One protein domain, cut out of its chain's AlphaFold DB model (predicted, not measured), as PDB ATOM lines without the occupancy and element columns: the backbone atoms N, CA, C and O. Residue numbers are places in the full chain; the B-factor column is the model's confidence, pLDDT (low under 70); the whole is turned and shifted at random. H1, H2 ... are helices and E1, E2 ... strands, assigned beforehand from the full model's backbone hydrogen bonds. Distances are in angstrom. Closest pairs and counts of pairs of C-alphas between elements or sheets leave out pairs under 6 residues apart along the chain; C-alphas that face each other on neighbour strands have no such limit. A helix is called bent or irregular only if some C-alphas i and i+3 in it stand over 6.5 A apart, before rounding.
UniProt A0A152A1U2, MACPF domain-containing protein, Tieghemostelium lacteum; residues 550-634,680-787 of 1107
ATOM      1  N   ALA A 550     349.299 587.818 382.442       91.44
ATOM      2  CA  ALA A 550     348.483 587.273 383.528       91.44
ATOM      3  C   ALA A 550     347.338 588.202 383.958       91.44
ATOM      4  O   ALA A 550     347.475 589.420 383.983       91.44
ATOM      5  N   GLN A 551     346.208 587.601 384.339       90.62
ATOM      6  CA  GLN A 551     345.004 588.288 384.800       90.62
ATOM      7  C   GLN A 551     344.465 587.641 386.084       90.62
ATOM      8  O   GLN A 551     344.347 586.418 386.178       90.62
ATOM      9  N   ILE A 552     344.081 588.467 387.061       88.06
ATOM     10  CA  ILE A 552     343.344 588.040 388.259       88.06
ATOM     11  C   ILE A 552     341.855 587.876 387.900       88.06
ATOM     12  O   ILE A 552     341.231 588.788 387.363       88.06
ATOM     13  N   SER A 553     341.294 586.695 388.165       86.25
ATOM     14  CA  SER A 553     339.931 586.281 387.795       86.25
ATOM     15  C   SER A 553     339.334 585.328 388.858       86.25
ATOM     16  O   SER A 553     339.024 584.178 388.529       86.25
ATOM     17  N   PRO A 554     339.174 585.761 390.127       86.56
ATOM     18  CA  PRO A 554     338.709 584.897 391.208       86.56
ATOM     19  C   PRO A 554     337.265 584.426 390.990       86.56
ATOM     20  O   PRO A 554     336.349 585.242 390.865       86.56
ATOM     21  N   LYS A 555     337.052 583.106 390.957       86.25
ATOM     22  CA  LYS A 555     335.730 582.479 390.802       86.25
ATOM     23  C   LYS A 555     335.716 581.063 391.386       86.25
ATOM     24  O   LYS A 555     336.303 580.157 390.802       86.25
ATOM     25  N   CYS A 556     334.957 580.845 392.457       83.38
ATOM     26  CA  CYS A 556     334.601 579.499 392.919       83.38
ATOM     27  C   CYS A 556     333.283 579.028 392.293       83.38
ATOM     28  O   CYS A 556     332.300 579.771 392.279       83.38
ATOM     29  N   SER A 557     333.267 577.794 391.784       75.44
ATOM     30  CA  SER A 557     332.040 577.085 391.415       75.44
ATOM     31  C   SER A 557     331.444 576.464 392.672       75.44
ATOM     32  O   SER A 557     331.964 575.466 393.160       75.44
ATOM     33  N   TYR A 558     330.372 577.053 393.202       68.12
ATOM     34  CA  TYR A 558     329.612 576.442 394.300       68.12
ATOM     35  C   TYR A 558     328.718 575.286 393.824       68.12
ATOM     36  O   TYR A 558     328.297 574.468 394.638       68.12
ATOM     37  N   ASP A 559     328.501 575.180 392.511       66.25
ATOM     38  CA  ASP A 559     327.891 574.019 391.871       66.25
ATOM     39  C   ASP A 559     328.940 572.914 391.691       66.25
ATOM     40  O   ASP A 559     330.011 573.145 391.111       66.25
ATOM     41  N   ILE A 560     328.615 571.715 392.179       72.31
ATOM     42  CA  ILE A 560     329.444 570.514 392.056       72.31
ATOM     43  C   ILE A 560     329.321 569.981 390.631       72.31
ATOM     44  O   ILE A 560     328.229 569.648 390.166       72.31
ATOM     45  N   GLN A 561     330.450 569.860 389.938       75.19
ATOM     46  CA  GLN A 561     330.481 569.254 388.611       75.19
ATOM     47  C   GLN A 561     330.744 567.758 388.759       75.19
ATOM     48  O   GLN A 561     331.818 567.366 389.205       75.19
ATOM     49  N   SER A 562     329.764 566.930 388.390       78.38
ATOM     50  CA  SER A 562     329.900 565.472 388.374       78.38
ATOM     51  C   SER A 562     329.844 564.952 386.939       78.38
ATOM     52  O   SER A 562     328.873 565.210 386.227       78.38
ATOM     53  N   GLN A 563     330.862 564.199 386.520       82.25
ATOM     54  CA  GLN A 563     330.935 563.541 385.209       82.25
ATOM     55  C   GLN A 563     331.034 562.018 385.370       82.25
ATOM     56  O   GLN A 563     331.671 561.526 386.301       82.25
ATOM     57  N   SER A 564     330.414 561.274 384.451       81.25
ATOM     58  CA  SER A 564     330.347 559.805 384.468       81.25
ATOM     59  C   SER A 564     331.123 559.209 383.290       81.25
ATOM     60  O   SER A 564     330.906 559.598 382.142       81.25
ATOM     61  N   TYR A 565     331.976 558.225 383.562       78.00
ATOM     62  CA  TYR A 565     332.839 557.543 382.595       78.00
ATOM     63  C   TYR A 565     332.566 556.040 382.595       78.00
ATOM     64  O   TYR A 565     332.280 555.457 383.638       78.00
ATOM     65  N   SER A 566     332.687 555.381 381.438       72.44
ATOM     66  CA  SER A 566     332.418 553.938 381.332       72.44
ATOM     67  C   SER A 566     333.434 553.063 382.070       72.44
ATOM     68  O   SER A 566     333.096 551.950 382.453       72.44
ATOM     69  N   ASN A 567     334.676 553.536 382.200       72.12
ATOM     70  CA  ASN A 567     335.814 552.851 382.814       72.12
ATOM     71  C   ASN A 567     336.990 553.835 382.997       72.12
ATOM     72  O   ASN A 567     336.933 554.980 382.536       72.12
ATOM     73  N   SER A 568     338.070 553.383 383.636       72.62
ATOM     74  CA  SER A 568     339.290 554.170 383.877       72.62
ATOM     75  C   SER A 568     339.982 554.626 382.586       72.62
ATOM     76  O   SER A 568     340.554 555.713 382.556       72.62
ATOM     77  N   GLU A 569     339.875 553.860 381.496       66.94
ATOM     78  CA  GLU A 569     340.384 554.243 380.168       66.94
ATOM     79  C   GLU A 569     339.597 555.418 379.554       66.94
ATOM     80  O   GLU A 569     340.191 556.352 379.021       66.94
ATOM     81  N   ALA A 570     338.264 555.425 379.659       63.47
ATOM     82  CA  ALA A 570     337.451 556.550 379.191       63.47
ATOM     83  C   ALA A 570     337.699 557.822 380.018       63.47
ATOM     84  O   ALA A 570     337.731 558.922 379.462       63.47
ATOM     85  N   TYR A 571     337.927 557.668 381.328       74.88
ATOM     86  CA  TYR A 571     338.383 558.763 382.182       74.88
ATOM     87  C   TYR A 571     339.756 559.294 381.742       74.88
ATOM     88  O   TYR A 571     339.912 560.502 381.579       74.88
ATOM     89  N   SER A 572     340.737 558.416 381.492       68.25
ATOM     90  CA  SER A 572     342.106 558.827 381.148       68.25
ATOM     91  C   SER A 572     342.177 559.598 379.827       68.25
ATOM     92  O   SER A 572     342.832 560.638 379.760       68.25
ATOM     93  N   ILE A 573     341.422 559.163 378.811       61.84
ATOM     94  CA  ILE A 573     341.277 559.889 377.542       61.84
ATOM     95  C   ILE A 573     340.680 561.281 377.790       61.84
ATOM     96  O   ILE A 573     341.233 562.276 377.319       61.84
ATOM     97  N   ARG A 574     339.582 561.384 378.555       66.38
ATOM     98  CA  ARG A 574     338.937 562.681 378.804       66.38
ATOM     99  C   ARG A 574     339.835 563.628 379.596       66.38
ATOM    100  O   ARG A 574     339.961 564.786 379.206       66.38
ATOM    101  N   ALA A 575     340.478 563.142 380.653       67.69
ATOM    102  CA  ALA A 575     341.373 563.936 381.484       67.69
ATOM    103  C   ALA A 575     342.595 564.447 380.690       67.69
ATOM    104  O   ALA A 575     342.990 565.599 380.858       67.69
ATOM    105  N   GLY A 576     343.128 563.660 379.745       63.53
ATOM    106  CA  GLY A 576     344.160 564.128 378.812       63.53
ATOM    107  C   GLY A 576     343.675 565.229 377.852       63.53
ATOM    108  O   GLY A 576     344.432 566.147 377.540       63.53
ATOM    109  N   ILE A 577     342.411 565.178 377.405       64.31
ATOM    110  CA  ILE A 577     341.802 566.234 376.569       64.31
ATOM    111  C   ILE A 577     341.579 567.507 377.400       64.31
ATOM    112  O   ILE A 577     341.836 568.612 376.927       64.31
ATOM    113  N   GLU A 578     341.138 567.376 378.652       64.69
ATOM    114  CA  GLU A 578     340.935 568.509 379.571       64.69
ATOM    115  C   GLU A 578     342.251 569.121 380.084       64.69
ATOM    116  O   GLU A 578     342.281 570.303 380.432       64.69
ATOM    117  N   ALA A 579     343.359 568.373 380.036       61.75
ATOM    118  CA  ALA A 579     344.714 568.911 380.152       61.75
ATOM    119  C   ALA A 579     345.165 569.716 378.911       61.75
ATOM    120  O   ALA A 579     346.260 570.278 378.907       61.75
ATOM    121  N   GLY A 580     344.322 569.805 377.876       55.62
ATOM    122  CA  GLY A 580     344.440 570.772 376.790       55.62
ATOM    123  C   GLY A 580     345.454 570.410 375.709       55.62
ATOM    124  O   GLY A 580     346.123 571.306 375.188       55.62
ATOM    125  N   LEU A 581     345.556 569.119 375.376       58.03
ATOM    126  CA  LEU A 581     346.102 568.660 374.097       58.03
ATOM    127  C   LEU A 581     345.064 568.872 372.983       58.03
ATOM    128  O   LEU A 581     343.902 568.497 373.133       58.03
ATOM    129  N   ASP A 582     345.490 569.472 371.874       48.22
ATOM    130  CA  ASP A 582     344.638 569.716 370.703       48.22
ATOM    131  C   ASP A 582     344.344 568.405 369.946       48.22
ATOM    132  O   ASP A 582     345.187 567.514 369.885       48.22
ATOM    133  N   GLY A 583     343.181 568.290 369.304       39.62
ATOM    134  CA  GLY A 583     342.890 567.179 368.389       39.62
ATOM    135  C   GLY A 583     343.762 567.193 367.126       39.62
ATOM    136  O   GLY A 583     343.894 566.167 366.462       39.62
ATOM    137  N   SER A 584     344.404 568.326 366.812       37.03
ATOM    138  CA  SER A 584     345.404 568.446 365.740       37.03
ATOM    139  C   SER A 584     346.787 567.881 366.101       37.03
ATOM    140  O   SER A 584     347.719 567.978 365.301       37.03
ATOM    141  N   PHE A 585     346.967 567.348 367.312       41.78
ATOM    142  CA  PHE A 585     348.262 566.947 367.861       41.78
ATOM    143  C   PHE A 585     348.733 565.604 367.280       41.78
ATOM    144  O   PHE A 585     348.651 564.544 367.906       41.78
ATOM    145  N   SER A 586     349.244 565.640 366.047       42.91
ATOM    146  CA  SER A 586     349.906 564.496 365.423       42.91
ATOM    147  C   SER A 586     351.246 564.222 366.113       42.91
ATOM    148  O   SER A 586     352.272 564.791 365.735       42.91
ATOM    149  N   LEU A 587     351.242 563.332 367.109       40.97
ATOM    150  CA  LEU A 587     352.435 562.827 367.799       40.97
ATOM    151  C   LEU A 587     353.465 562.286 366.791       40.97
ATOM    152  O   LEU A 587     353.356 561.159 366.304       40.97
ATOM    153  N   SER A 588     354.448 563.127 366.451       33.31
ATOM    154  CA  SER A 588     355.625 562.822 365.622       33.31
ATOM    155  C   SER A 588     355.363 561.933 364.387       33.31
ATOM    156  O   SER A 588     356.131 561.009 364.117       33.31
ATOM    157  N   GLY A 589     354.270 562.170 363.650       35.31
ATOM    158  CA  GLY A 589     354.009 561.552 362.339       35.31
ATOM    159  C   GLY A 589     353.936 560.014 362.291       35.31
ATOM    160  O   GLY A 589     354.244 559.440 361.249       35.31
ATOM    161  N   GLY A 590     353.567 559.327 363.382       33.25
ATOM    162  CA  GLY A 590     353.661 557.860 363.463       33.25
ATOM    163  C   GLY A 590     352.394 557.119 363.901       33.25
ATOM    164  O   GLY A 590     352.088 557.119 365.084       33.25
ATOM    165  N   LEU A 591     351.761 556.405 362.955       30.44
ATOM    166  CA  LEU A 591     351.013 555.119 363.039       30.44
ATOM    167  C   LEU A 591     349.979 554.811 364.157       30.44
ATOM    168  O   LEU A 591     349.229 553.848 364.004       30.44
ATOM    169  N   PHE A 592     349.877 555.581 365.239       39.00
ATOM    170  CA  PHE A 592     349.002 555.310 366.383       39.00
ATOM    171  C   PHE A 592     347.988 556.444 366.565       39.00
ATOM    172  O   PHE A 592     348.335 557.622 366.509       39.00
ATOM    173  N   GLY A 593     346.715 556.093 366.769       41.75
ATOM    174  CA  GLY A 593     345.646 557.081 366.932       41.75
ATOM    175  C   GLY A 593     345.807 557.908 368.211       41.75
ATOM    176  O   GLY A 593     346.139 557.357 369.260       41.75
ATOM    177  N   PHE A 594     345.511 559.208 368.118       45.47
ATOM    178  CA  PHE A 594     345.577 560.198 369.204       45.47
ATOM    179  C   PHE A 594     345.007 559.670 370.536       45.47
ATOM    180  O   PHE A 594     345.713 559.638 371.540       45.47
ATOM    181  N   GLU A 595     343.786 559.125 370.520       45.88
ATOM    182  CA  GLU A 595     343.114 558.564 371.704       45.88
ATOM    183  C   GLU A 595     343.897 557.418 372.376       45.88
ATOM    184  O   GLU A 595     343.955 557.339 373.602       45.88
ATOM    185  N   ALA A 596     344.532 556.540 371.591       43.53
ATOM    186  CA  ALA A 596     345.284 555.396 372.109       43.53
ATOM    187  C   ALA A 596     346.632 555.818 372.712       43.53
ATOM    188  O   ALA A 596     347.071 555.240 373.705       43.53
ATOM    189  N   ALA A 597     347.272 556.841 372.139       49.16
ATOM    190  CA  ALA A 597     348.468 557.432 372.721       49.16
ATOM    191  C   ALA A 597     348.156 558.142 374.044       49.16
ATOM    192  O   ALA A 597     348.871 557.938 375.020       49.16
ATOM    193  N   MET A 598     347.050 558.892 374.107       52.12
ATOM    194  CA  MET A 598     346.602 559.556 375.335       52.12
ATOM    195  C   MET A 598     346.212 558.565 376.434       52.12
ATOM    196  O   MET A 598     346.614 558.746 377.580       52.12
ATOM    197  N   SER A 599     345.475 557.493 376.111       51.88
ATOM    198  CA  SER A 599     345.092 556.490 377.116       51.88
ATOM    199  C   SER A 599     346.291 555.676 377.610       51.88
ATOM    200  O   SER A 599     346.335 555.283 378.776       51.88
ATOM    201  N   ALA A 600     347.286 555.433 376.747       50.34
ATOM    202  CA  ALA A 600     348.550 554.813 377.133       50.34
ATOM    203  C   ALA A 600     349.396 555.745 378.003       50.34
ATOM    204  O   ALA A 600     349.953 555.290 379.000       50.34
ATOM    205  N   SER A 601     349.463 557.034 377.669       57.59
ATOM    206  CA  SER A 601     350.269 557.987 378.418       57.59
ATOM    207  C   SER A 601     349.654 558.255 379.798       57.59
ATOM    208  O   SER A 601     350.271 557.863 380.784       57.59
ATOM    209  N   MET A 602     348.393 558.706 379.887       60.53
ATOM    210  CA  MET A 602     347.680 558.963 381.157       60.53
ATOM    211  C   MET A 602     347.575 557.758 382.106       60.53
ATOM    212  O   MET A 602     347.275 557.943 383.289       60.53
ATOM    213  N   SER A 603     347.821 556.531 381.630       61.88
ATOM    214  CA  SER A 603     347.797 555.322 382.468       61.88
ATOM    215  C   SER A 603     348.855 555.297 383.582       61.88
ATOM    216  O   SER A 603     348.747 554.491 384.506       61.88
ATOM    217  N   PHE A 604     349.840 556.199 383.532       61.47
ATOM    218  CA  PHE A 604     350.862 556.379 384.567       61.47
ATOM    219  C   PHE A 604     350.523 557.480 385.593       61.47
ATOM    220  O   PHE A 604     351.267 557.660 386.553       61.47
ATOM    221  N   SER A 605     349.408 558.205 385.430       69.94
ATOM    222  CA  SER A 605     348.979 559.242 386.381       69.94
ATOM    223  C   SER A 605     348.437 558.654 387.694       69.94
ATOM    224  O   SER A 605     347.748 557.627 387.707       69.94
ATOM    225  N   GLY A 606     348.676 559.340 388.819       76.38
ATOM    226  CA  GLY A 606     348.151 558.918 390.128       76.38
ATOM    227  C   GLY A 606     346.617 558.871 390.173       76.38
ATOM    228  O   GLY A 606     346.029 557.966 390.764       76.38
ATOM    229  N   GLN A 607     345.957 559.791 389.463       78.56
ATOM    230  CA  GLN A 607     344.500 559.817 389.299       78.56
ATOM    231  C   GLN A 607     343.971 558.573 388.569       78.56
ATOM    232  O   GLN A 607     342.986 557.976 389.005       78.56
ATOM    233  N   TYR A 608     344.644 558.124 387.504       80.50
ATOM    234  CA  TYR A 608     344.281 556.879 386.825       80.50
ATOM    235  C   TYR A 608     344.473 555.649 387.721       80.50
ATOM    236  O   TYR A 608     343.632 554.750 387.711       80.50
ATOM    237  N   ALA A 609     345.532 555.609 388.536       79.75
ATOM    238  CA  ALA A 609     345.746 554.515 389.483       79.75
ATOM    239  C   ALA A 609     344.597 554.399 390.508       79.75
ATOM    240  O   ALA A 609     344.162 553.286 390.817       79.75
ATOM    241  N   ILE A 610     344.054 555.529 390.977       81.62
ATOM    242  CA  ILE A 610     342.862 555.578 391.843       81.62
ATOM    243  C   ILE A 610     341.619 555.085 391.085       81.62
ATOM    244  O   ILE A 610     340.925 554.190 391.573       81.62
ATOM    245  N   ALA A 611     341.374 555.599 389.874       80.94
ATOM    246  CA  ALA A 611     340.246 555.202 389.027       80.94
ATOM    247  C   ALA A 611     340.230 553.684 388.740       80.94
ATOM    248  O   ALA A 611     339.213 553.018 388.932       80.94
ATOM    249  N   ASN A 612     341.376 553.116 388.358       81.44
ATOM    250  CA  ASN A 612     341.561 551.684 388.098       81.44
ATOM    251  C   ASN A 612     341.379 550.833 389.376       81.44
ATOM    252  O   ASN A 612     340.776 549.761 389.344       81.44
ATOM    253  N   ASN A 613     341.835 551.311 390.541       82.12
ATOM    254  CA  ASN A 613     341.606 550.627 391.821       82.12
ATOM    255  C   ASN A 613     340.106 550.567 392.177       82.12
ATOM    256  O   ASN A 613     339.621 549.523 392.608       82.12
ATOM    257  N   LEU A 614     339.356 551.647 391.938       81.75
ATOM    258  CA  LEU A 614     337.900 551.669 392.123       81.75
ATOM    259  C   LEU A 614     337.171 550.756 391.119       81.75
ATOM    260  O   LEU A 614     336.337 549.953 391.531       81.75
ATOM    261  N   GLU A 615     337.541 550.784 389.835       78.94
ATOM    262  CA  GLU A 615     336.997 549.880 388.802       78.94
ATOM    263  C   GLU A 615     337.227 548.392 389.140       78.94
ATOM    264  O   GLU A 615     336.382 547.536 388.877       78.94
ATOM    265  N   ARG A 616     338.342 548.057 389.803       75.50
ATOM    266  CA  ARG A 616     338.597 546.689 390.287       75.50
ATOM    267  C   ARG A 616     337.708 546.256 391.457       75.50
ATOM    268  O   ARG A 616     337.600 545.051 391.683       75.50
ATOM    269  N   LYS A 617     337.104 547.187 392.204       72.00
ATOM    270  CA  LYS A 617     336.159 546.887 393.300       72.00
ATOM    271  C   LYS A 617     334.732 546.688 392.785       72.00
ATOM    272  O   LYS A 617     333.981 545.905 393.355       72.00
ATOM    273  N   THR A 618     334.378 547.369 391.698       63.88
ATOM    274  CA  THR A 618     333.051 547.341 391.070       63.88
ATOM    275  C   THR A 618     333.200 547.500 389.562       63.88
ATOM    276  O   THR A 618     333.675 548.539 389.103       63.88
ATOM    277  N   SER A 619     332.744 546.512 388.788       56.06
ATOM    278  CA  SER A 619     332.777 546.522 387.317       56.06
ATOM    279  C   SER A 619     331.698 547.440 386.721       56.06
ATOM    280  O   SER A 619     330.787 546.984 386.029       56.06
ATOM    281  N   SER A 620     331.761 548.724 387.064       64.81
ATOM    282  CA  SER A 620     330.740 549.748 386.839       64.81
ATOM    283  C   SER A 620     331.353 551.049 386.316       64.81
ATOM    284  O   SER A 620     332.573 551.208 386.292       64.81
ATOM    285  N   SER A 621     330.505 552.020 385.974       76.88
ATOM    286  CA  SER A 621     330.948 553.379 385.659       76.88
ATOM    287  C   SER A 621     331.696 554.044 386.818       76.88
ATOM    288  O   SER A 621     331.423 553.787 387.996       76.88
ATOM    289  N   ILE A 622     332.625 554.930 386.453       80.25
ATOM    290  CA  ILE A 622     333.377 555.800 387.358       80.25
ATOM    291  C   ILE A 622     332.747 557.187 387.309       80.25
ATOM    292  O   ILE A 622     332.614 557.773 386.237       80.25
ATOM    293  N   HIS A 623     332.388 557.729 388.465       84.25
ATOM    294  CA  HIS A 623     331.817 559.059 388.617       84.25
ATOM    295  C   HIS A 623     332.830 559.957 389.328       84.25
ATOM    296  O   HIS A 623     333.273 559.648 390.437       84.25
ATOM    297  N   VAL A 624     333.208 561.059 388.686       86.25
ATOM    298  CA  VAL A 624     334.181 562.031 389.200       86.25
ATOM    299  C   VAL A 624     333.436 563.303 389.565       86.25
ATOM    300  O   VAL A 624     332.788 563.893 388.700       86.25
ATOM    301  N   SER A 625     333.522 563.705 390.832       86.50
ATOM    302  CA  SER A 625     332.937 564.942 391.354       86.50
ATOM    303  C   SER A 625     334.023 565.957 391.672       86.50
ATOM    304  O   SER A 625     335.030 565.617 392.294       86.50
ATOM    305  N   GLU A 626     333.814 567.203 391.252       87.44
ATOM    306  CA  GLU A 626     334.794 568.278 391.379       87.44
ATOM    307  C   GLU A 626     334.209 569.551 391.998       87.44
ATOM    308  O   GLU A 626     333.105 569.988 391.657       87.44
ATOM    309  N   PHE A 627     335.015 570.198 392.841       86.69
ATOM    310  CA  PHE A 627     334.821 571.570 393.305       86.69
ATOM    311  C   PHE A 627     336.035 572.404 392.885       86.69
ATOM    312  O   PHE A 627     337.165 572.108 393.275       86.69
ATOM    313  N   ASN A 628     335.809 573.436 392.069       88.75
ATOM    314  CA  ASN A 628     336.863 574.212 391.412       88.75
ATOM    315  C   ASN A 628     336.796 575.696 391.827       88.75
ATOM    316  O   ASN A 628     335.771 576.354 391.629       88.75
ATOM    317  N   CYS A 629     337.909 576.239 392.328       90.94
ATOM    318  CA  CYS A 629     338.106 577.663 392.611       90.94
ATOM    319  C   CYS A 629     339.232 578.229 391.746       90.94
ATOM    320  O   CYS A 629     340.394 577.917 391.969       90.94
ATOM    321  N   GLU A 630     338.898 579.081 390.778       92.06
ATOM    322  CA  GLU A 630     339.842 579.829 389.938       92.06
ATOM    323  C   GLU A 630     340.331 581.090 390.668       92.06
ATOM    324  O   GLU A 630     339.544 581.735 391.363       92.06
ATOM    325  N   THR A 631     341.595 581.479 390.478       91.62
ATOM    326  CA  THR A 631     342.190 582.707 391.045       91.62
ATOM    327  C   THR A 631     342.868 583.569 389.983       91.62
ATOM    328  O   THR A 631     342.494 584.731 389.810       91.62
ATOM    329  N   THR A 632     343.822 583.016 389.232       92.56
ATOM    330  CA  THR A 632     344.556 583.712 388.163       92.56
ATOM    331  C   THR A 632     344.537 582.923 386.855       92.56
ATOM    332  O   THR A 632     344.297 581.716 386.816       92.56
ATOM    333  N   LYS A 633     344.745 583.621 385.738       92.94
ATOM    334  CA  LYS A 633     344.877 583.041 384.397       92.94
ATOM    335  C   LYS A 633     346.152 583.582 383.782       92.94
ATOM    336  O   LYS A 633     346.336 584.796 383.774       92.94
ATOM    337  N   MET A 634     347.022 582.700 383.302       93.19
ATOM    338  CA  MET A 634     348.314 583.065 382.720       93.19
ATOM    339  C   MET A 634     348.469 582.475 381.321       93.19
ATOM    340  O   MET A 634     347.986 581.377 381.044       93.19
ATOM    341  N   VAL A 680     345.046 578.024 383.959       92.12
ATOM    342  CA  VAL A 680     344.133 578.547 384.971       92.12
ATOM    343  C   VAL A 680     344.614 578.028 386.314       92.12
ATOM    344  O   VAL A 680     344.736 576.819 386.530       92.12
ATOM    345  N   PHE A 681     344.888 578.969 387.197       94.50
ATOM    346  CA  PHE A 681     345.402 578.758 388.532       94.50
ATOM    347  C   PHE A 681     344.283 578.823 389.558       94.50
ATOM    348  O   PHE A 681     343.258 579.481 389.341       94.50
ATOM    349  N   GLY A 682     344.493 578.149 390.680       93.81
ATOM    350  CA  GLY A 682     343.562 578.146 391.788       93.81
ATOM    351  C   GLY A 682     343.686 576.886 392.626       93.81
ATOM    352  O   GLY A 682     344.793 576.449 392.931       93.81
ATOM    353  N   GLY A 683     342.547 576.318 393.012       92.75
ATOM    354  CA  GLY A 683     342.481 575.105 393.813       92.75
ATOM    355  C   GLY A 683     341.303 574.228 393.416       92.75
ATOM    356  O   GLY A 683     340.284 574.712 392.911       92.75
ATOM    357  N   LYS A 684     341.475 572.922 393.608       90.75
ATOM    358  CA  LYS A 684     340.549 571.879 393.174       90.75
ATOM    359  C   LYS A 684     340.411 570.812 394.258       90.75
ATOM    360  O   LYS A 684     341.416 570.314 394.756       90.75
ATOM    361  N   LEU A 685     339.172 570.456 394.592       89.44
ATOM    362  CA  LEU A 685     338.850 569.238 395.337       89.44
ATOM    363  C   LEU A 685     338.234 568.239 394.360       89.44
ATOM    364  O   LEU A 685     337.367 568.618 393.569       89.44
ATOM    365  N   LEU A 686     338.670 566.982 394.411       87.94
ATOM    366  CA  LEU A 686     338.192 565.919 393.526       87.94
ATOM    367  C   LEU A 686     337.927 564.636 394.319       87.94
ATOM    368  O   LEU A 686     338.772 564.198 395.096       87.94
ATOM    369  N   GLU A 687     336.773 564.008 394.098       89.00
ATOM    370  CA  GLU A 687     336.446 562.670 394.607       89.00
ATOM    371  C   GLU A 687     336.049 561.763 393.437       89.00
ATOM    372  O   GLU A 687     335.254 562.146 392.574       89.00
ATOM    373  N   MET A 688     336.609 560.553 393.403       89.06
ATOM    374  CA  MET A 688     336.221 559.509 392.460       89.06
ATOM    375  C   MET A 688     335.350 558.483 393.170       89.06
ATOM    376  O   MET A 688     335.626 558.088 394.303       89.06
ATOM    377  N   SER A 689     334.313 558.009 392.491       87.19
ATOM    378  CA  SER A 689     333.378 557.032 393.037       87.19
ATOM    379  C   SER A 689     332.919 556.031 391.985       87.19
ATOM    380  O   SER A 689     332.961 556.301 390.786       87.19
ATOM    381  N   THR A 690     332.483 554.863 392.435       87.31
ATOM    382  CA  THR A 690     331.899 553.809 391.602       87.31
ATOM    383  C   THR A 690     330.672 553.231 392.300       87.31
ATOM    384  O   THR A 690     330.583 553.252 393.529       87.31
ATOM    385  N   ILE A 691     329.692 552.769 391.524       83.25
ATOM    386  CA  ILE A 691     328.336 552.456 391.999       83.25
ATOM    387  C   ILE A 691     327.892 551.131 391.379       83.25
ATOM    388  O   ILE A 691     328.027 550.952 390.171       83.25
ATOM    389  N   TYR A 692     327.348 550.205 392.173       79.06
ATOM    390  CA  TYR A 692     326.887 548.914 391.646       79.06
ATOM    391  C   TYR A 692     325.810 549.084 390.563       79.06
ATOM    392  O   TYR A 692     324.884 549.885 390.710       79.06
ATOM    393  N   SER A 693     325.889 548.276 389.500       72.69
ATOM    394  CA  SER A 693     324.942 548.311 388.376       72.69
ATOM    395  C   SER A 693     323.490 548.122 388.819       72.69
ATOM    396  O   SER A 693     322.622 548.855 388.369       72.69
ATOM    397  N   GLU A 694     323.233 547.245 389.793       74.50
ATOM    398  CA  GLU A 694     321.896 547.026 390.370       74.50
ATOM    399  C   GLU A 694     321.283 548.298 390.990       74.50
ATOM    400  O   GLU A 694     320.061 548.470 391.018       74.50
ATOM    401  N   PHE A 695     322.118 549.211 391.499       74.81
ATOM    402  CA  PHE A 695     321.670 550.501 392.017       74.81
ATOM    403  C   PHE A 695     321.473 551.529 390.895       74.81
ATOM    404  O   PHE A 695     320.506 552.287 390.954       74.81
ATOM    405  N   LEU A 696     322.333 551.521 389.869       73.06
ATOM    406  CA  LEU A 696     322.179 552.352 388.666       73.06
ATOM    407  C   LEU A 696     320.872 552.019 387.926       73.06
ATOM    408  O   LEU A 696     320.079 552.914 387.662       73.06
ATOM    409  N   ASP A 697     320.591 550.735 387.699       74.56
ATOM    410  CA  ASP A 697     319.391 550.258 386.994       74.56
ATOM    411  C   ASP A 697     318.080 550.526 387.768       74.56
ATOM    412  O   ASP A 697     316.992 550.483 387.194       74.56
ATOM    413  N   SER A 698     318.163 550.797 389.079       73.69
ATOM    414  CA  SER A 698     317.006 551.037 389.960       73.69
ATOM    415  C   SER A 698     316.874 552.482 390.464       73.69
ATOM    416  O   SER A 698     316.062 552.738 391.360       73.69
ATOM    417  N   THR A 699     317.634 553.426 389.897       74.56
ATOM    418  CA  THR A 699     317.668 554.842 390.307       74.56
ATOM    419  C   THR A 699     317.608 555.757 389.078       74.56
ATOM    420  O   THR A 699     318.200 555.454 388.051       74.56
ATOM    421  N   SER A 700     316.894 556.887 389.154       76.75
ATOM    422  CA  SER A 700     316.843 557.855 388.043       76.75
ATOM    423  C   SER A 700     318.163 558.635 387.917       76.75
ATOM    424  O   SER A 700     318.835 558.866 388.922       76.75
ATOM    425  N   ASP A 701     318.511 559.126 386.721       71.69
ATOM    426  CA  ASP A 701     319.717 559.954 386.518       71.69
ATOM    427  C   ASP A 701     319.735 561.213 387.407       71.69
ATOM    428  O   ASP A 701     320.782 561.624 387.910       71.69
ATOM    429  N   GLN A 702     318.564 561.816 387.642       71.25
ATOM    430  CA  GLN A 702     318.413 562.995 388.499       71.25
ATOM    431  C   GLN A 702     318.625 562.648 389.983       71.25
ATOM    432  O   GLN A 702     319.255 563.407 390.719       71.25
ATOM    433  N   ASP A 703     318.134 561.489 390.421       74.44
ATOM    434  CA  ASP A 703     318.318 560.966 391.776       74.44
ATOM    435  C   ASP A 703     319.770 560.550 392.024       74.44
ATOM    436  O   ASP A 703     320.314 560.818 393.094       74.44
ATOM    437  N   LEU A 704     320.406 559.955 391.014       76.00
ATOM    438  CA  LEU A 704     321.804 559.547 391.018       76.00
ATOM    439  C   LEU A 704     322.744 560.758 391.074       76.00
ATOM    440  O   LEU A 704     323.629 560.808 391.926       76.00
ATOM    441  N   SER A 705     322.523 561.762 390.220       75.06
ATOM    442  CA  SER A 705     323.291 563.014 390.219       75.06
ATOM    443  C   SER A 705     323.170 563.755 391.556       75.06
ATOM    444  O   SER A 705     324.177 564.209 392.104       75.06
ATOM    445  N   TRP A 706     321.963 563.805 392.131       73.44
ATOM    446  CA  TRP A 706     321.736 564.381 393.457       73.44
ATOM    447  C   TRP A 706     322.429 563.576 394.570       73.44
ATOM    448  O   TRP A 706     323.031 564.173 395.459       73.44
ATOM    449  N   ALA A 707     322.416 562.239 394.510       74.94
ATOM    450  CA  ALA A 707     323.091 561.384 395.492       74.94
ATOM    451  C   ALA A 707     324.619 561.548 395.469       74.94
ATOM    452  O   ALA A 707     325.244 561.679 396.523       74.94
ATOM    453  N   ILE A 708     325.213 561.582 394.272       77.06
ATOM    454  CA  ILE A 708     326.652 561.782 394.071       77.06
ATOM    455  C   ILE A 708     327.058 563.186 394.544       77.06
ATOM    456  O   ILE A 708     327.961 563.312 395.373       77.06
ATOM    457  N   GLY A 709     326.347 564.230 394.100       75.62
ATOM    458  CA  GLY A 709     326.606 565.616 394.506       75.62
ATOM    459  C   GLY A 709     326.433 565.839 396.011       75.62
ATOM    460  O   GLY A 709     327.306 566.420 396.651       75.62
ATOM    461  N   GLY A 710     325.366 565.301 396.610       74.12
ATOM    462  CA  GLY A 710     325.132 565.350 398.055       74.12
ATOM    463  C   GLY A 710     326.189 564.584 398.862       74.12
ATOM    464  O   GLY A 710     326.667 565.090 399.878       74.12
ATOM    465  N   SER A 711     326.615 563.405 398.390       76.69
ATOM    466  CA  SER A 711     327.719 562.638 398.989       76.69
ATOM    467  C   SER A 711     329.026 563.424 398.966       76.69
ATOM    468  O   SER A 711     329.670 563.550 400.006       76.69
ATOM    469  N   PHE A 712     329.409 563.974 397.811       80.94
ATOM    470  CA  PHE A 712     330.636 564.757 397.678       80.94
ATOM    471  C   PHE A 712     330.572 566.043 398.510       80.94
ATOM    472  O   PHE A 712     331.505 566.331 399.255       80.94
ATOM    473  N   SER A 713     329.437 566.756 398.490       76.31
ATOM    474  CA  SER A 713     329.177 567.915 399.355       76.31
ATOM    475  C   SER A 713     329.381 567.573 400.832       76.31
ATOM    476  O   SER A 713     330.046 568.318 401.549       76.31
ATOM    477  N   ALA A 714     328.841 566.444 401.303       73.38
ATOM    478  CA  ALA A 714     329.045 565.972 402.672       73.38
ATOM    479  C   ALA A 714     330.506 565.562 402.937       73.38
ATOM    480  O   ALA A 714     331.014 565.793 404.031       73.38
ATOM    481  N   SER A 715     331.196 565.000 401.941       75.44
ATOM    482  CA  SER A 715     332.615 564.636 402.020       75.44
ATOM    483  C   SER A 715     333.513 565.863 402.221       75.44
ATOM    484  O   SER A 715     334.391 565.832 403.078       75.44
ATOM    485  N   ILE A 716     333.235 566.973 401.519       75.88
ATOM    486  CA  ILE A 716     334.032 568.212 401.605       75.88
ATOM    487  C   ILE A 716     333.633 569.167 402.742       75.88
ATOM    488  O   ILE A 716     334.367 570.103 403.048       75.88
ATOM    489  N   SER A 717     332.483 568.944 403.389       67.31
ATOM    490  CA  SER A 717     331.978 569.754 404.519       67.31
ATOM    491  C   SER A 717     331.995 569.019 405.872       67.31
ATOM    492  O   SER A 717     331.526 569.543 406.885       67.31
ATOM    493  N   ARG A 718     332.574 567.811 405.893       57.19
ATOM    494  CA  ARG A 718     332.445 566.750 406.912       57.19
ATOM    495  C   ARG A 718     332.813 567.119 408.357       57.19
ATOM    496  O   ARG A 718     332.468 566.362 409.262       57.19
ATOM    497  N   TRP A 719     333.510 568.236 408.574       49.34
ATOM    498  CA  TRP A 719     334.238 568.531 409.819       49.34
ATOM    499  C   TRP A 719     333.780 569.784 410.589       49.34
ATOM    500  O   TRP A 719     334.455 570.217 411.514       49.34
ATOM    501  N   GLY A 720     332.588 570.320 410.296       41.78
ATOM    502  CA  GLY A 720     331.947 571.302 411.196       41.78
ATOM    503  C   GLY A 720     331.115 572.406 410.545       41.78
ATOM    504  O   GLY A 720     330.567 573.252 411.256       41.78
ATOM    505  N   ALA A 721     330.965 572.400 409.218       40.28
ATOM    506  CA  ALA A 721     330.341 573.485 408.470       40.28
ATOM    507  C   ALA A 721     328.807 573.586 408.660       40.28
ATOM    508  O   ALA A 721     328.019 573.309 407.758       40.28
ATOM    509  N   LYS A 722     328.363 574.130 409.804       39.41
ATOM    510  CA  LYS A 722     327.039 574.781 409.914       39.41
ATOM    511  C   LYS A 722     326.971 576.115 409.140       39.41
ATOM    512  O   LYS A 722     325.902 576.710 409.061       39.41
ATOM    513  N   GLY A 723     328.095 576.589 408.586       36.28
ATOM    514  CA  GLY A 723     328.223 577.875 407.886       36.28
ATOM    515  C   GLY A 723     328.111 577.836 406.354       36.28
ATOM    516  O   GLY A 723     327.847 578.871 405.745       36.28
ATOM    517  N   SER A 724     328.251 576.677 405.697       43.09
ATOM    518  CA  SER A 724     328.337 576.584 404.226       43.09
ATOM    519  C   SER A 724     326.974 576.546 403.512       43.09
ATOM    520  O   SER A 724     326.788 575.801 402.546       43.09
ATOM    521  N   GLY A 725     326.023 577.387 403.942       43.50
ATOM    522  CA  GLY A 725     324.639 577.450 403.434       43.50
ATOM    523  C   GLY A 725     324.476 577.733 401.930       43.50
ATOM    524  O   GLY A 725     323.361 577.696 401.419       43.50
ATOM    525  N   LYS A 726     325.571 578.011 401.209       44.72
ATOM    526  CA  LYS A 726     325.607 578.187 399.746       44.72
ATOM    527  C   LYS A 726     325.923 576.915 398.951       44.72
ATOM    528  O   LYS A 726     325.651 576.903 397.762       44.72
ATOM    529  N   ILE A 727     326.491 575.881 399.577       49.59
ATOM    530  CA  ILE A 727     326.776 574.586 398.923       49.59
ATOM    531  C   ILE A 727     325.717 573.561 399.337       49.59
ATOM    532  O   ILE A 727     325.155 572.867 398.495       49.59
ATOM    533  N   SER A 728     325.347 573.546 400.623       43.41
ATOM    534  CA  SER A 728     324.251 572.705 401.124       43.41
ATOM    535  C   SER A 728     322.868 573.125 400.608       43.41
ATOM    536  O   SER A 728     321.952 572.310 400.617       43.41
ATOM    537  N   GLY A 729     322.714 574.363 400.121       42.31
ATOM    538  CA  GLY A 729     321.476 574.847 399.502       42.31
ATOM    539  C   GLY A 729     321.182 574.257 398.115       42.31
ATOM    540  O   GLY A 729     320.019 574.176 397.740       42.31
ATOM    541  N   SER A 730     322.202 573.812 397.370       47.78
ATOM    542  CA  SER A 730     322.030 573.231 396.024       47.78
ATOM    543  C   SER A 730     321.636 571.749 396.052       47.78
ATOM    544  O   SER A 730     321.076 571.233 395.088       47.78
ATOM    545  N   TYR A 731     321.913 571.069 397.170       51.16
ATOM    546  CA  TYR A 731     321.616 569.654 397.409       51.16
ATOM    547  C   TYR A 731     320.919 569.478 398.770       51.16
ATOM    548  O   TYR A 731     321.289 568.605 399.557       51.16
ATOM    549  N   SER A 732     319.934 570.338 399.071       43.47
ATOM    550  CA  SER A 732     319.171 570.281 400.325       43.47
ATOM    551  C   SER A 732     318.554 568.899 400.537       43.47
ATOM    552  O   SER A 732     318.115 568.243 399.590       43.47
ATOM    553  N   SER A 733     318.555 568.438 401.790       45.06
ATOM    554  CA  SER A 733     318.287 567.055 402.205       45.06
ATOM    555  C   SER A 733     316.804 566.651 402.151       45.06
ATOM    556  O   SER A 733     316.300 566.014 403.072       45.06
ATOM    557  N   ASP A 734     316.102 567.006 401.075       45.44
ATOM    558  CA  ASP A 734     314.667 566.759 400.867       45.44
ATOM    559  C   ASP A 734     314.360 565.344 400.329       45.44
ATOM    560  O   ASP A 734     313.240 565.047 399.909       45.44
ATOM    561  N   LYS A 735     315.348 564.439 400.351       54.00
ATOM    562  CA  LYS A 735     315.195 563.008 400.042       54.00
ATOM    563  C   LYS A 735     315.563 562.140 401.240       54.00
ATOM    564  O   LYS A 735     316.396 562.506 402.064       54.00
ATOM    565  N   SER A 736     314.911 560.980 401.341       52.84
ATOM    566  CA  SER A 736     314.884 560.191 402.572       52.84
ATOM    567  C   SER A 736     316.263 559.723 403.045       52.84
ATOM    568  O   SER A 736     317.111 559.272 402.272       52.84
ATOM    569  N   GLU A 737     316.438 559.708 404.367       59.56
ATOM    570  CA  GLU A 737     317.619 559.162 405.045       59.56
ATOM    571  C   GLU A 737     317.914 557.704 404.623       59.56
ATOM    572  O   GLU A 737     319.069 557.283 404.535       59.56
ATOM    573  N   SER A 738     316.869 556.936 404.291       59.72
ATOM    574  CA  SER A 738     316.976 555.575 403.758       59.72
ATOM    575  C   SER A 738     317.629 555.504 402.372       59.72
ATOM    576  O   SER A 738     318.385 554.567 402.118       59.72
ATOM    577  N   PHE A 739     317.400 556.483 401.491       66.44
ATOM    578  CA  PHE A 739     318.038 556.542 400.174       66.44
ATOM    579  C   PHE A 739     319.527 556.887 400.298       66.44
ATOM    580  O   PHE A 739     320.360 556.193 399.719       66.44
ATOM    581  N   GLY A 740     319.878 557.868 401.141       67.38
ATOM    582  CA  GLY A 740     321.276 558.209 401.435       67.38
ATOM    583  C   GLY A 740     322.064 557.038 402.041       67.38
ATOM    584  O   GLY A 740     323.174 556.740 401.602       67.38
ATOM    585  N   LYS A 741     321.461 556.299 402.986       71.00
ATOM    586  CA  LYS A 741     322.045 555.059 403.530       71.00
ATOM    587  C   LYS A 741     322.203 553.979 402.455       71.00
ATOM    588  O   LYS A 741     323.268 553.372 402.369       71.00
ATOM    589  N   ARG A 742     321.193 553.761 401.600       73.19
ATOM    590  CA  ARG A 742     321.267 552.787 400.492       73.19
ATOM    591  C   ARG A 742     322.398 553.134 399.516       73.19
ATOM    592  O   ARG A 742     323.188 552.252 399.202       73.19
ATOM    593  N   PHE A 743     322.525 554.399 399.111       77.81
ATOM    594  CA  PHE A 743     323.616 554.877 398.254       77.81
ATOM    595  C   PHE A 743     324.998 554.647 398.888       77.81
ATOM    596  O   PHE A 743     325.913 554.177 398.216       77.81
ATOM    597  N   HIS A 744     325.147 554.900 400.194       78.94
ATOM    598  CA  HIS A 744     326.411 554.686 400.907       78.94
ATOM    599  C   HIS A 744     326.867 553.216 400.901       78.94
ATOM    600  O   HIS A 744     328.065 552.955 400.816       78.94
ATOM    601  N   TYR A 745     325.949 552.252 401.006       81.31
ATOM    602  CA  TYR A 745     326.292 550.823 400.913       81.31
ATOM    603  C   TYR A 745     326.466 550.329 399.471       81.31
ATOM    604  O   TYR A 745     327.072 549.284 399.258       81.31
ATOM    605  N   GLN A 746     325.940 551.066 398.491       82.75
ATOM    606  CA  GLN A 746     325.950 550.702 397.072       82.75
ATOM    607  C   GLN A 746     327.012 551.463 396.254       82.75
ATOM    608  O   GLN A 746     326.995 551.415 395.023       82.75
ATOM    609  N   SER A 747     327.945 552.152 396.923       83.94
ATOM    610  CA  SER A 747     329.027 552.904 396.283       83.94
ATOM    611  C   SER A 747     330.367 552.763 397.009       83.94
ATOM    612  O   SER A 747     330.436 552.753 398.239       83.94
ATOM    613  N   TYR A 748     331.453 552.719 396.235       86.38
ATOM    614  CA  TYR A 748     332.813 552.938 396.729       86.38
ATOM    615  C   TYR A 748     333.279 554.337 396.339       86.38
ATOM    616  O   TYR A 748     332.926 554.850 395.280       86.38
ATOM    617  N   ARG A 749     334.084 554.957 397.202       86.12
ATOM    618  CA  ARG A 749     334.651 556.299 397.026       86.12
ATOM    619  C   ARG A 749     336.151 556.268 397.309       86.12
ATOM    620  O   ARG A 749     336.611 555.432 398.090       86.12
ATOM    621  N   SER A 750     336.901 557.145 396.650       89.56
ATOM    622  CA  SER A 750     338.263 557.507 397.039       89.56
ATOM    623  C   SER A 750     338.239 558.508 398.194       89.56
ATOM    624  O   SER A 750     337.208 559.120 398.474       89.56
ATOM    625  N   ASP A 751     339.393 558.736 398.813       86.81
ATOM    626  CA  ASP A 751     339.599 559.928 399.631       86.81
ATOM    627  C   ASP A 751     339.535 561.193 398.755       86.81
ATOM    628  O   ASP A 751     339.764 561.139 397.538       86.81
ATOM    629  N   THR A 752     339.206 562.338 399.361       85.56
ATOM    630  CA  THR A 752     339.173 563.626 398.657       85.56
ATOM    631  C   THR A 752     340.590 564.058 398.288       85.56
ATOM    632  O   THR A 752     341.419 564.316 399.159       85.56
ATOM    633  N   ILE A 753     340.860 564.195 396.992       88.38
ATOM    634  CA  ILE A 753     342.122 564.728 396.481       88.38
ATOM    635  C   ILE A 753     342.064 566.256 396.576       88.38
ATOM    636  O   ILE A 753     341.220 566.888 395.941       88.38
ATOM    637  N   VAL A 754     342.964 566.838 397.369       89.75
ATOM    638  CA  VAL A 754     343.065 568.284 397.619       89.75
ATOM    639  C   VAL A 754     344.213 568.863 396.797       89.75
ATOM    640  O   VAL A 754     345.334 568.361 396.859       89.75
ATOM    641  N   MET A 755     343.956 569.925 396.033       90.06
ATOM    642  CA  MET A 755     344.952 570.576 395.178       90.06
ATOM    643  C   MET A 755     344.946 572.093 395.379       90.06
ATOM    644  O   MET A 755     343.920 572.735 395.168       90.06
ATOM    645  N   GLY A 756     346.098 572.677 395.718       90.44
ATOM    646  CA  GLY A 756     346.240 574.113 396.006       90.44
ATOM    647  C   GLY A 756     345.820 574.495 397.424       90.44
ATOM    648  O   GLY A 756     345.360 573.650 398.191       90.44
ATOM    649  N   GLY A 757     345.994 575.772 397.767       91.19
ATOM    650  CA  GLY A 757     345.881 576.258 399.144       91.19
ATOM    651  C   GLY A 757     347.139 575.965 399.971       91.19
ATOM    652  O   GLY A 757     348.071 575.296 399.522       91.19
ATOM    653  N   SER A 758     347.199 576.501 401.188       89.62
ATOM    654  CA  SER A 758     348.318 576.252 402.106       89.62
ATOM    655  C   SER A 758     348.294 574.815 402.635       89.62
ATOM    656  O   SER A 758     347.219 574.258 402.874       89.62
ATOM    657  N   SER A 759     349.465 574.225 402.893       86.44
ATOM    658  CA  SER A 759     349.544 572.917 403.563       86.44
ATOM    659  C   SER A 759     348.803 572.951 404.907       86.44
ATOM    660  O   SER A 759     348.897 573.937 405.638       86.44
ATOM    661  N   GLY A 760     348.018 571.913 405.198       83.00
ATOM    662  CA  GLY A 760     347.179 571.838 406.399       83.00
ATOM    663  C   GLY A 760     345.947 572.757 406.419       83.00
ATOM    664  O   GLY A 760     345.223 572.742 407.405       83.00
ATOM    665  N   SER A 761     345.657 573.534 405.362       84.69
ATOM    666  CA  SER A 761     344.455 574.400 405.312       84.69
ATOM    667  C   SER A 761     343.130 573.649 405.107       84.69
ATOM    668  O   SER A 761     342.066 574.244 405.260       84.69
ATOM    669  N   TYR A 762     343.198 572.351 404.802       85.69
ATOM    670  CA  TYR A 762     342.072 571.429 404.664       85.69
ATOM    671  C   TYR A 762     342.385 570.145 405.446       85.69
ATOM    672  O   TYR A 762     343.434 569.542 405.226       85.69
ATOM    673  N   GLY A 763     341.494 569.712 406.343       79.50
ATOM    674  CA  GLY A 763     341.706 568.520 407.172       79.50
ATOM    675  C   GLY A 763     340.649 568.339 408.262       79.50
ATOM    676  O   GLY A 763     339.817 569.223 408.473       79.50
ATOM    677  N   SER A 764     340.694 567.194 408.953       70.38
ATOM    678  CA  SER A 764     339.708 566.778 409.966       70.38
ATOM    679  C   SER A 764     339.628 567.658 411.202       70.38
ATOM    680  O   SER A 764     338.591 567.707 411.859       70.38
ATOM    681  N   ASP A 765     340.718 568.356 411.496       71.88
ATOM    682  CA  ASP A 765     340.923 569.022 412.778       71.88
ATOM    683  C   ASP A 765     340.487 570.503 412.718       71.88
ATOM    684  O   ASP A 765     340.674 571.268 413.663       71.88
ATOM    685  N   LEU A 766     339.896 570.917 411.587       70.81
ATOM    686  CA  LEU A 766     339.460 572.281 411.292       70.81
ATOM    687  C   LEU A 766     337.934 572.407 411.327       70.81
ATOM    688  O   LEU A 766     337.220 571.647 410.682       70.81
ATOM    689  N   GLN A 767     337.443 573.453 411.996       68.81
ATOM    690  CA  GLN A 767     336.009 573.727 412.169       68.81
ATOM    691  C   GLN A 767     335.266 574.074 410.860       68.81
ATOM    692  O   GLN A 767     334.089 573.746 410.711       68.81
ATOM    693  N   ASP A 768     335.937 574.737 409.913       76.31
ATOM    694  CA  ASP A 768     335.460 574.924 408.535       76.31
ATOM    695  C   ASP A 768     336.630 574.676 407.559       76.31
ATOM    696  O   ASP A 768     337.344 575.610 407.178       76.31
ATOM    697  N   PRO A 769     336.890 573.406 407.196       80.00
ATOM    698  CA  PRO A 769     338.047 573.024 406.384       80.00
ATOM    699  C   PRO A 769     337.970 573.615 404.973       80.00
ATOM    700  O   PRO A 769     338.994 573.928 404.371       80.00
ATOM    701  N   LEU A 770     336.757 573.794 404.445       81.81
ATOM    702  CA  LEU A 770     336.536 574.265 403.088       81.81
ATOM    703  C   LEU A 770     336.784 575.770 402.984       81.81
ATOM    704  O   LEU A 770     337.492 576.207 402.078       81.81
ATOM    705  N   MET A 771     336.252 576.569 403.914       83.06
ATOM    706  CA  MET A 771     336.484 578.016 403.905       83.06
ATOM    707  C   MET A 771     337.927 578.372 404.277       83.06
ATOM    708  O   MET A 771     338.497 579.276 403.660       83.06
ATOM    709  N   ASN A 772     338.544 577.637 405.211       84.81
ATOM    710  CA  ASN A 772     339.965 577.792 405.535       84.81
ATOM    711  C   ASN A 772     340.837 577.539 404.299       84.81
ATOM    712  O   ASN A 772     341.647 578.396 403.939       84.81
ATOM    713  N   TRP A 773     340.602 576.434 403.591       88.88
ATOM    714  CA  TRP A 773     341.270 576.123 402.332       88.88
ATOM    715  C   TRP A 773     341.074 577.224 401.283       88.88
ATOM    716  O   TRP A 773     342.061 577.838 400.864       88.88
ATOM    717  N   VAL A 774     339.819 577.566 400.943       87.81
ATOM    718  CA  VAL A 774     339.473 578.611 399.954       87.81
ATOM    719  C   VAL A 774     340.165 579.944 400.253       87.81
ATOM    720  O   VAL A 774     340.644 580.601 399.328       87.81
ATOM    721  N   SER A 775     340.289 580.323 401.529       86.62
ATOM    722  CA  SER A 775     340.927 581.579 401.954       86.62
ATOM    723  C   SER A 775     342.439 581.675 401.689       86.62
ATOM    724  O   SER A 775     343.017 582.748 401.876       86.62
ATOM    725  N   THR A 776     343.088 580.582 401.268       90.56
ATOM    726  CA  THR A 776     344.542 580.511 401.023       90.56
ATOM    727  C   THR A 776     344.926 580.213 399.569       90.56
ATOM    728  O   THR A 776     346.098 580.336 399.206       90.56
ATOM    729  N   ILE A 777     343.956 579.858 398.718       91.62
ATOM    730  CA  ILE A 777     344.188 579.458 397.319       91.62
ATOM    731  C   ILE A 777     344.815 580.589 396.488       91.62
ATOM    732  O   ILE A 777     345.593 580.325 395.578       91.62
ATOM    733  N   ASP A 778     344.502 581.854 396.768       88.69
ATOM    734  CA  ASP A 778     345.034 582.996 396.014       88.69
ATOM    735  C   ASP A 778     346.525 583.267 396.274       88.69
ATOM    736  O   ASP A 778     347.194 583.833 395.411       88.69
ATOM    737  N   LEU A 779     347.048 582.832 397.425       89.50
ATOM    738  CA  LEU A 779     348.468 582.930 397.781       89.50
ATOM    739  C   LEU A 779     349.258 581.678 397.382       89.50
ATOM    740  O   LEU A 779     350.398 581.801 396.944       89.50
ATOM    741  N   ASN A 780     348.639 580.496 397.480       92.62
ATOM    742  CA  ASN A 780     349.230 579.208 397.103       92.62
ATOM    743  C   ASN A 780     348.398 578.490 396.012       92.62
ATOM    744  O   ASN A 780     347.844 577.415 396.267       92.62
ATOM    745  N   PRO A 781     348.256 579.067 394.802       94.19
ATOM    746  CA  PRO A 781     347.493 578.442 393.731       94.19
ATOM    747  C   PRO A 781     348.311 577.384 392.989       94.19
ATOM    748  O   PRO A 781     349.492 577.578 392.702       94.19
ATOM    749  N   VAL A 782     347.640 576.317 392.563       93.44
ATOM    750  CA  VAL A 782     348.168 575.319 391.620       93.44
ATOM    751  C   VAL A 782     347.452 575.413 390.276       93.44
ATOM    752  O   VAL A 782     346.413 576.063 390.145       93.44
ATOM    753  N   VAL A 783     347.998 574.753 389.257       91.50
ATOM    754  CA  VAL A 783     347.379 574.675 387.927       91.50
ATOM    755  C   VAL A 783     346.191 573.709 387.961       91.50
ATOM    756  O   VAL A 783     346.375 572.497 388.004       91.50
ATOM    757  N   ILE A 784     344.968 574.244 387.909       88.56
ATOM    758  CA  ILE A 784     343.725 573.449 387.936       88.56
ATOM    759  C   ILE A 784     343.204 573.094 386.540       88.56
ATOM    760  O   ILE A 784     342.499 572.099 386.386       88.56
ATOM    761  N   ARG A 785     343.552 573.889 385.517       85.88
ATOM    762  CA  ARG A 785     343.342 573.584 384.087       85.88
ATOM    763  C   ARG A 785     344.490 574.172 383.270       85.88
ATOM    764  O   ARG A 785     344.996 575.237 383.618       85.88
ATOM    765  N   LYS A 786     344.889 573.518 382.180       86.00
ATOM    766  CA  LYS A 786     346.000 573.958 381.322       86.00
ATOM    767  C   LYS A 786     345.728 573.704 379.843       86.00
ATOM    768  O   LYS A 786     344.856 572.918 379.499       86.00
ATOM    769  N   SER A 787     346.468 574.409 378.994       85.31
ATOM    770  CA  SER A 787     346.600 574.144 377.561       85.31
ATOM    771  C   SER A 787     348.069 573.897 377.251       85.31
ATOM    772  O   SER A 787     348.937 574.648 377.712       85.31
TER     773      SER A 787
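Overview. This is residues 550 to 634 and 680 to 787 of the 1107 residues of the protein "MACPF domain-containing protein" of Tieghemostelium lacteum (UniProt A0A152A1U2). A twisted sheet, with the two long bent strands E3 and E4 side by side as its core, stands between helices on its two faces: H3 runs along one face and H5 slants over the opposite one. H1 packs on H3 and H2 packs on H1, and beyond H2 the loop residues 588 to 593 stick out; towards the other end of the longest axis lie H5, H6 and the long link of residues 718 to 736. The printed part has 193 residues with seven named helices and seven named strands, in the order E1 E2 H1 H2 H3 E3 E4 H4 H5 H6 E5 E6 H7 E7, and its class is mixed, helices and strands. The sheet is branched, with each neighbour pair antiparallel. The whole is compact, with a radius of gyration of the C-alphas of 17.9 A and spans of 56 by 46 by 26 A.

Arrangement. E1, residues 550 to 556, and E2, residues 561 to 565, lie on one side of E3, residues 622 to 634. N 551 and O 633 are 2.9 A apart, within hydrogen-bond range, as are N 563 and O 624 at 2.9 A. E4, residues 680 to 691, lies on the other side of E3, antiparallel at 178 degrees, with N 625 and O 687 2.9 A apart. H1, residues 568 to 578, stands only just at the sheet's level, at a height of 4.0 A. H2, residues 594 to 602, is not on the sheet and touches H1, about perpendicular at 76 degrees; the closest C-alphas are those of Ile 573 and Ser 599, 5.1 A. H3, residues 606 to 617, touches H1 at a shallow tilt of 27 degrees, opposite ways, with the C-alphas of Ser 568 and Ala 611 closest at 5.3 A. H3 lies over E4 at a height of 9.4 A and runs along the strands. H4, residues 693 to 696, is not on the sheet. H5, residues 701 to 717, is on the opposite face from H3, over E2, E3 and E4 at a height of 8.8 A, and runs only just slantwise, at 58 degrees to E4 on the local plane. H6, residues 737 to 745, is close to H5 but not clearly touching, with the C-alphas of Ala 707 and Gly 740 closest at 7.0 A. E5, residues 747 to 749, E6, residues 753 to 755, and E7, residues 782 to 787, lie on the side of E4 away from E3; N 690 and O 748 are 2.9 A apart, N 684 and O 755 2.9 A, and N 680 and O 785 2.8 A. H7, residues 769 to 774, only grazes the sheet and touches residues 716 to 717 of H5 alone, with the C-alphas of Ser 717 and Leu 770 closest at 6.6 A. Every O i to N i+4 pair is within hydrogen-bond range in H1, H2, H3, H5, H6 and H7; H4 is too short for such a pair.

Along the chain. E1 begins at C-alpha 550 (348.483, 587.273, 383.528) and is 18.5 A long. H1 measures 15.1 A and H3 17.3 A. E3 measures 31.4 A and bends by 85 degrees at residue 631. E4, 31.3 A, bends by 71 degrees at residue 683. H5, the longest helix, measures 23.9 A from C-alpha 701 (319.717, 559.954, 386.518). E7, 14.2 A, ends at C-alpha 787 (346.600, 574.144, 377.561).

Size, cuts and confidence. The two C-alphas farthest apart are those of Gly 589 and Lys 722, 56.3 A. Residues 635 to 679 are not printed, and C-alphas 634 and 680 are 6.6 A apart across the cut. The long links are H1 to H2, H5 to H6 and E6 to H7. Mean pLDDT of the printed part is 72.2; 66 residues are under 70, among them 572 to 605 and 717 to 740.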